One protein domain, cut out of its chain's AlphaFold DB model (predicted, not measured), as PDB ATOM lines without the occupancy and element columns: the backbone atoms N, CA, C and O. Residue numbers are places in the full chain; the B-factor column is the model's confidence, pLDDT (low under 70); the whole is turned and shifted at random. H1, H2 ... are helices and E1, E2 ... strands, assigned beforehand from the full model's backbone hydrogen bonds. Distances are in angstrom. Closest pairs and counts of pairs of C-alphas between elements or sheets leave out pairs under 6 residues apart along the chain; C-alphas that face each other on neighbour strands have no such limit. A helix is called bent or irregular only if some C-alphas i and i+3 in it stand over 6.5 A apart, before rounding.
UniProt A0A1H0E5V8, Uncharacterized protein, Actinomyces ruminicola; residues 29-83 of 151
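What this domain is: This is residues 29 to 83 of the 151 residues of an uncharacterized protein of Actinomyces ruminicola (UniProt A0A1H0E5V8). Two short helices, H1 and H2, run side by side and opposite ways over a hairpin of two strands, E1 and E2, with the four elements lying roughly lengthwise in an elongated body. H2 begins over both strands with Ala 72, H1 comes near the hairpin mainly at E1, and a loop of residues 60 to 71 folds back from the end of E2 to the start of H2. The printed part has 55 residues, with two named helices and two named strands in the order H1, E1, E2, H2; the sheet, E1 - E2, is antiparallel, and the class is mixed, helices and strands. It is compact, with a radius of gyration of the C-alphas of 11.5 A, and the C-alphas span 38 by 21 by 16 A.

Where its parts are: H1 is residues 29 to 38, 14.2 A from first to last C-alpha, and it begins at C-alpha 29, (209.211, 162.254, 165.600). After a tight link of 5 residues comes E1, residues 44 to 48, 12.8 A long, with C-alpha 44 at (216.542, 172.496, 175.504). Another tight link of 5 residues leads to E2, residues 54 to 59, 13.6 A long. A long link of 12 residues leads to H2, residues 72 to 81, 14.1 A long, which ends at C-alpha 81, (216.845, 163.846, 153.277).

How they stand to each other: H1 and H2 touch, and their closest C-alphas, those of Pro 30 and Val 73, are 5.6 A apart. They run opposite ways at a shallow tilt of 19 degrees. The closest C-alphas of H1 and E1 are those of Ala 37 and Leu 45, 7.5 A apart, while H1 and E2 are apart. E1 and E2 form a hairpin of antiparallel neighbour strands, with 179 degrees between their directions. The C-alphas of residues 46 and 57 face each other at 4.3 A. N 45 and O 58 are within hydrogen-bond range at 2.9 A, and so are N 55 and O 47 at 2.8 A. The closest C-alphas of E2 and H2 are those of Tyr 56 and Ala 72, 6.6 A apart. Those of E1 and H2 are Ile 47 and Ala 72, 7.3 A apart. In H1 and H2 every O i to N i+4 pair is within hydrogen-bond range, and neither helix is bent.

The domain as a whole: The two C-alphas farthest apart are those of Asn 63, in the long link, and Pro 83, at 38.8 A. The printed part, residues 29 to 83, has no cut, and its first and last C-alphas are 20.0 A apart. The link from E2 to H2 is the long one. The mean pLDDT of the printed part is 94.8, and one printed residue, Pro 83, is under 70.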
ATOM      1  N   THR A  29     208.120 161.425 165.044       93.25
ATOM      2  CA  THR A  29     209.211 162.254 165.600       93.25
ATOM      3  C   THR A  29     209.011 163.747 165.307       93.25
ATOM      4  O   THR A  29     209.187 164.536 166.231       93.25
ATOM      5  N   PRO A  30     208.636 164.177 164.081       94.81
ATOM      6  CA  PRO A  30     208.421 165.596 163.802       94.81
ATOM      7  C   PRO A  30     207.352 166.229 164.702       94.81
ATOM      8  O   PRO A  30     207.567 167.309 165.233       94.81
ATOM      9  N   GLN A  31     206.239 165.537 164.941       95.00
ATOM     10  CA  GLN A  31     205.135 165.993 165.788       95.00
ATOM     11  C   GLN A  31     205.560 166.040 167.255       95.00
ATOM     12  O   GLN A  31     205.211 166.978 167.962       95.00
ATOM     13  N   THR A  32     206.367 165.072 167.697       96.25
ATOM     14  CA  THR A  32     206.961 165.085 169.043       96.25
ATOM     15  C   THR A  32     207.882 166.292 169.222       96.25
ATOM     16  O   THR A  32     207.816 166.962 170.248       96.25
ATOM     17  N   LEU A  33     208.706 166.609 168.216       96.88
ATOM     18  CA  LEU A  33     209.562 167.796 168.242       96.88
ATOM     19  C   LEU A  33     208.749 169.090 168.242       96.88
ATOM     20  O   LEU A  33     209.084 169.986 169.005       96.88
ATOM     21  N   LEU A  34     207.673 169.178 167.453       96.88
ATOM     22  CA  LEU A  34     206.764 170.330 167.471       96.88
ATOM     23  C   LEU A  34     206.127 170.515 168.851       96.88
ATOM     24  O   LEU A  34     206.187 171.602 169.412       96.88
ATOM     25  N   ALA A  35     205.575 169.447 169.431       97.56
ATOM     26  CA  ALA A  35     204.968 169.499 170.759       97.56
ATOM     27  C   ALA A  35     205.986 169.909 171.836       97.56
ATOM     28  O   ALA A  35     205.690 170.745 172.688       97.56
ATOM     29  N   ALA A  36     207.207 169.372 171.770       97.31
ATOM     30  CA  ALA A  36     208.287 169.752 172.672       97.31
ATOM     31  C   ALA A  36     208.713 171.220 172.474       97.31
ATOM     32  O   ALA A  36     208.900 171.939 173.449       97.31
ATOM     33  N   ALA A  37     208.805 171.689 171.228       96.62
ATOM     34  CA  ALA A  37     209.140 173.069 170.884       96.62
ATOM     35  C   ALA A  37     208.089 174.090 171.349       96.62
ATOM     36  O   ALA A  37     208.441 175.227 171.676       96.62
ATOM     37  N   SER A  38     206.816 173.693 171.394       96.19
ATOM     38  CA  SER A  38     205.707 174.514 171.895       96.19
ATOM     39  C   SER A  38     205.529 174.440 173.413       96.19
ATOM     40  O   SER A  38     204.883 175.312 173.987       96.19
ATOM     41  N   SER A  39     206.100 173.433 174.077       96.31
ATOM     42  CA  SER A  39     205.988 173.280 175.528       96.31
ATOM     43  C   SER A  39     206.950 174.222 176.272       96.31
ATOM     44  O   SER A  39     208.149 174.236 175.958       96.31
ATOM     45  N   PRO A  40     206.477 174.987 177.278       94.25
ATOM     46  CA  PRO A  40     207.340 175.819 178.121       94.25
ATOM     47  C   PRO A  40     208.230 174.989 179.063       94.25
ATOM     48  O   PRO A  40     209.289 175.459 179.479       94.25
ATOM     49  N   GLU A  41     207.849 173.738 179.345       95.62
ATOM     50  CA  GLU A  41     208.603 172.819 180.211       95.62
ATOM     51  C   GLU A  41     209.908 172.335 179.560       95.62
ATOM     52  O   GLU A  41     210.865 171.947 180.234       95.62
ATOM     53  N   VAL A  42     209.987 172.380 178.228       97.44
ATOM     54  CA  VAL A  42     211.180 171.970 177.486       97.44
ATOM     55  C   VAL A  42     212.143 173.146 177.383       97.44
ATOM     56  O   VAL A  42     211.936 174.088 176.619       97.44
ATOM     57  N   ARG A  43     213.241 173.070 178.140       97.06
ATOM     58  CA  ARG A  43     214.285 174.109 178.190       97.06
ATOM     59  C   ARG A  43     215.370 173.963 177.124       97.06
ATOM     60  O   ARG A  43     216.100 174.922 176.883       97.06
ATOM     61  N   ARG A  44     215.512 172.787 176.509       97.81
ATOM     62  CA  ARG A  44     216.542 172.496 175.504       97.81
ATOM     63  C   ARG A  44     216.040 171.471 174.498       97.81
ATOM     64  O   ARG A  44     215.413 170.489 174.885       97.81
ATOM     65  N   LEU A  45     216.364 171.685 173.229       98.00
ATOM     66  CA  LEU A  45     216.167 170.722 172.155       98.00
ATOM     67  C   LEU A  45     217.491 170.499 171.439       98.00
ATOM     68  O   LEU A  45     218.121 171.455 170.988       98.00
ATOM     69  N   SER A  46     217.873 169.232 171.291       97.81
ATOM     70  CA  SER A  46     219.083 168.847 170.572       97.81
ATOM     71  C   SER A  46     218.801 167.689 169.616       97.81
ATOM     72  O   SER A  46     217.998 166.805 169.914       97.81
ATOM     73  N   ILE A  47     219.471 167.681 168.464       97.56
ATOM     74  CA  ILE A  47     219.448 166.575 167.499       97.56
ATOM     75  C   ILE A  47     220.868 166.049 167.365       97.56
ATOM     76  O   ILE A  47     221.771 166.789 166.976       97.56
ATOM     77  N   VAL A  48     221.042 164.767 167.671       96.88
ATOM     78  CA  VAL A  48     222.341 164.090 167.706       96.88
ATOM     79  C   VAL A  48     222.285 162.869 166.798       96.88
ATOM     80  O   VAL A  48     221.268 162.175 166.757       96.88
ATOM     81  N   ASP A  49     223.350 162.618 166.040       92.94
ATOM     82  CA  ASP A  49     223.452 161.415 165.215       92.94
ATOM     83  C   ASP A  49     224.098 160.234 165.958       92.94
ATOM     84  O   ASP A  49     224.489 160.323 167.122       92.94
ATOM     85  N   CYS A  50     224.210 159.090 165.281       88.94
ATOM     86  CA  CYS A  50     224.757 157.872 165.877       88.94
ATOM     87  C   CYS A  50     226.270 157.923 166.154       88.94
ATOM     88  O   CYS A  50     226.785 157.002 166.780       88.94
ATOM     89  N   THR A  51     226.979 158.955 165.688       92.62
ATOM     90  CA  THR A  51     228.389 159.209 166.031       92.62
ATOM     91  C   THR A  51     228.526 160.086 167.276       92.62
ATOM     92  O   THR A  51     229.631 160.273 167.775       92.62
ATOM     93  N   GLY A  52     227.410 160.614 167.790       93.56
ATOM     94  CA  GLY A  52     227.395 161.592 168.873       93.56
ATOM     95  C   GLY A  52     227.517 163.038 168.392       93.56
ATOM     96  O   GLY A  52     227.552 163.947 169.219       93.56
ATOM     97  N   MET A  53     227.550 163.287 167.077       96.19
ATOM     98  CA  MET A  53     227.639 164.644 166.544       96.19
ATOM     99  C   MET A  53     226.307 165.377 166.699       96.19
ATOM    100  O   MET A  53     225.246 164.876 166.315       96.19
ATOM    101  N   VAL A  54     226.374 166.592 167.242       97.81
ATOM    102  CA  VAL A  54     225.220 167.469 167.453       97.81
ATOM    103  C   VAL A  54     224.978 168.304 166.194       97.81
ATOM    104  O   VAL A  54     225.822 169.101 165.797       97.81
ATOM    105  N   HIS A  55     223.814 168.135 165.567       96.62
ATOM    106  CA  HIS A  55     223.411 168.874 164.357       96.62
ATOM    107  C   HIS A  55     222.484 170.051 164.650       96.62
ATOM    108  O   HIS A  55     222.357 170.967 163.841       96.62
ATOM    109  N   TYR A  56     221.811 170.019 165.795       98.19
ATOM    110  CA  TYR A  56     220.981 171.103 166.295       98.19
ATOM    111  C   TYR A  56     221.084 171.119 167.807       98.19
ATOM    112  O   TYR A  56     221.043 170.062 168.433       98.19
ATOM    113  N   ASP A  57     221.202 172.312 168.371       98.25
ATOM    114  CA  ASP A  57     221.117 172.542 169.802       98.25
ATOM    115  C   ASP A  57     220.586 173.950 170.044       98.25
ATOM    116  O   ASP A  57     221.142 174.933 169.541       98.25
ATOM    117  N   ASN A  58     219.481 174.036 170.770       98.31
ATOM    118  CA  ASN A  58     218.845 175.294 171.112       98.31
ATOM    119  C   ASN A  58     218.308 175.212 172.535       98.31
ATOM    120  O   ASN A  58     217.763 174.191 172.954       98.31
ATOM    121  N   THR A  59     218.459 176.299 173.276       98.19
ATOM    122  CA  THR A  59     218.021 176.432 174.667       98.19
ATOM    123  C   THR A  59     217.034 177.575 174.791       98.19
ATOM    124  O   THR A  59     217.092 178.530 174.013       98.19
ATOM    125  N   ARG A  60     216.152 177.512 175.787       97.19
ATOM    126  CA  ARG A  60     215.337 178.654 176.198       97.19
ATOM    127  C   ARG A  60     216.112 179.549 177.152       97.19
ATOM    128  O   ARG A  60     216.887 179.069 177.978       97.19
ATOM    129  N   SER A  61     215.871 180.845 177.050       95.12
ATOM    130  CA  SER A  61     216.373 181.830 177.998       95.12
ATOM    131  C   SER A  61     215.521 181.834 179.282       95.12
ATOM    132  O   SER A  61     214.539 181.091 179.411       95.12
ATOM    133  N   SER A  62     215.894 182.657 180.263       93.62
ATOM    134  CA  SER A  62     215.136 182.817 181.510       93.62
ATOM    135  C   SER A  62     213.708 183.322 181.283       93.62
ATOM    136  O   SER A  62     212.819 182.949 182.043       93.62
ATOM    137  N   ASN A  63     213.470 184.091 180.216       94.12
ATOM    138  CA  ASN A  63     212.142 184.583 179.830       94.12
ATOM    139  C   ASN A  63     211.261 183.529 179.129       94.12
ATOM    140  O   ASN A  63     210.140 183.837 178.743       94.12
ATOM    141  N   GLY A  64     211.760 182.304 178.936       93.38
ATOM    142  CA  GLY A  64     211.030 181.234 178.259       93.38
ATOM    143  C   GLY A  64     211.123 181.259 176.731       93.38
ATOM    144  O   GLY A  64     210.701 180.295 176.107       93.38
ATOM    145  N   GLU A  65     211.730 182.266 176.108       96.19
ATOM    146  CA  GLU A  65     211.932 182.311 174.655       96.19
ATOM    147  C   GLU A  65     213.120 181.456 174.213       96.19
ATOM    148  O   GLU A  65     214.108 181.315 174.939       96.19
ATOM    149  N   TRP A  66     213.060 180.905 172.999       97.81
ATOM    150  CA  TRP A  66     214.210 180.228 172.395       97.81
ATOM    151  C   TRP A  66     215.344 181.226 172.121       97.81
ATOM    152  O   TRP A  66     215.127 182.301 171.573       97.81
ATOM    153  N   THR A  67     216.580 180.856 172.461       97.75
ATOM    154  CA  THR A  67     217.768 181.712 172.248       97.75
ATOM    155  C   THR A  67     218.111 181.920 170.770       97.75
ATOM    156  O   THR A  67     218.812 182.866 170.417       97.75
ATOM    157  N   ARG A  68     217.626 181.035 169.895       97.00
ATOM    158  CA  ARG A  68     217.724 181.111 168.432       97.00
ATOM    159  C   ARG A  68     216.380 180.716 167.819       97.00
ATOM    160  O   ARG A  68     215.626 180.004 168.484       97.00
ATOM    161  N   PRO A  69     216.091 181.083 166.556       96.31
ATOM    162  CA  PRO A  69     214.899 180.598 165.868       96.31
ATOM    163  C   PRO A  69     214.779 179.072 165.958       96.31
ATOM    164  O   PRO A  69     215.743 178.349 165.689       96.31
ATOM    165  N   GLU A  70     213.604 178.591 166.353       96.50
ATOM    166  CA  GLU A  70     213.316 177.162 166.462       96.50
ATOM    167  C   GLU A  70     213.361 176.523 165.065       96.50
ATOM    168  O   GLU A  70     212.710 176.994 164.131       96.50
ATOM    169  N   ARG A  71     214.193 175.489 164.895       97.31
ATOM    170  CA  ARG A  71     214.418 174.824 163.601       97.31
ATOM    171  C   ARG A  71     214.536 173.302 163.702       97.31
ATOM    172  O   ARG A  71     214.935 172.677 162.720       97.31
ATOM    173  N   ALA A  72     214.205 172.677 164.832       97.06
ATOM    174  CA  ALA A  72     214.453 171.253 165.070       97.06
ATOM    175  C   ALA A  72     213.833 170.368 163.980       97.06
ATOM    176  O   ALA A  72     214.494 169.487 163.431       97.06
ATOM    177  N   VAL A  73     212.578 170.629 163.603       97.12
ATOM    178  CA  VAL A  73     211.890 169.846 162.563       97.12
ATOM    179  C   VAL A  73     212.537 170.030 161.192       97.12
ATOM    180  O   VAL A  73     212.702 169.054 160.456       97.12
ATOM    181  N   ALA A  74     212.933 171.259 160.856       96.38
ATOM    182  CA  ALA A  74     213.615 171.554 159.601       96.38
ATOM    183  C   ALA A  74     214.961 170.819 159.535       96.38
ATOM    184  O   ALA A  74     215.201 170.072 158.589       96.38
ATOM    185  N   VAL A  75     215.780 170.921 160.589       96.88
ATOM    186  CA  VAL A  75     217.074 170.228 160.673       96.88
ATOM    187  C   VAL A  75     216.897 168.708 160.612       96.88
ATOM    188  O   VAL A  75     217.600 168.040 159.854       96.88
ATOM    189  N   LEU A  76     215.926 168.137 161.334       95.25
ATOM    190  CA  LEU A  76     215.621 166.704 161.253       95.25
ATOM    191  C   LEU A  76     215.251 166.281 159.823       95.25
ATOM    192  O   LEU A  76     215.693 165.232 159.349       95.25
ATOM    193  N   THR A  77     214.437 167.081 159.135       92.25
ATOM    194  CA  THR A  77     213.986 166.810 157.764       92.25
ATOM    195  C   THR A  77     215.141 166.887 156.770       92.25
ATOM    196  O   THR A  77     215.287 165.995 155.929       92.25
ATOM    197  N   GLU A  78     216.003 167.897 156.899       92.38
ATOM    198  CA  GLU A  78     217.230 168.043 156.116       92.38
ATOM    199  C   GLU A  78     218.138 166.825 156.308       92.38
ATOM    200  O   GLU A  78     218.508 166.176 155.330       92.38
ATOM    201  N   LEU A  79     218.428 166.449 157.562       91.25
ATOM    202  CA  LEU A  79     219.255 165.287 157.902       91.25
ATOM    203  C   LEU A  79     218.702 163.997 157.319       91.25
ATOM    204  O   LEU A  79     219.436 163.223 156.705       91.25
ATOM    205  N   ARG A  80     217.393 163.780 157.474       87.88
ATOM    206  CA  ARG A  80     216.722 162.610 156.916       87.88
ATOM    207  C   ARG A  80     216.833 162.578 155.411       87.88
ATOM    208  O   ARG A  80     216.945 161.478 154.891       87.88
ATOM    209  N   SER A  81     216.811 163.724 154.738       84.19
ATOM    210  CA  SER A  81     216.845 163.846 153.277       84.19
ATOM    211  C   SER A  81     218.250 163.783 152.678       84.19
ATOM    212  O   SER A  81     218.365 163.625 151.462       84.19
ATOM    213  N   ARG A  82     219.313 163.869 153.494       82.81
ATOM    214  CA  ARG A  82     220.694 163.827 152.996       82.81
ATOM    215  C   ARG A  82     220.938 162.547 152.183       82.81
ATOM    216  O   ARG A  82     220.608 161.447 152.649       82.81
ATOM    217  N   PRO A  83     221.525 162.660 150.978       69.62
ATOM    218  CA  PRO A  83     221.990 161.494 150.251       69.62
ATOM    219  C   PRO A  83     223.094 160.842 151.084       69.62
ATOM    220  O   PRO A  83     224.128 161.442 151.355       69.62
TER     221      PRO A  83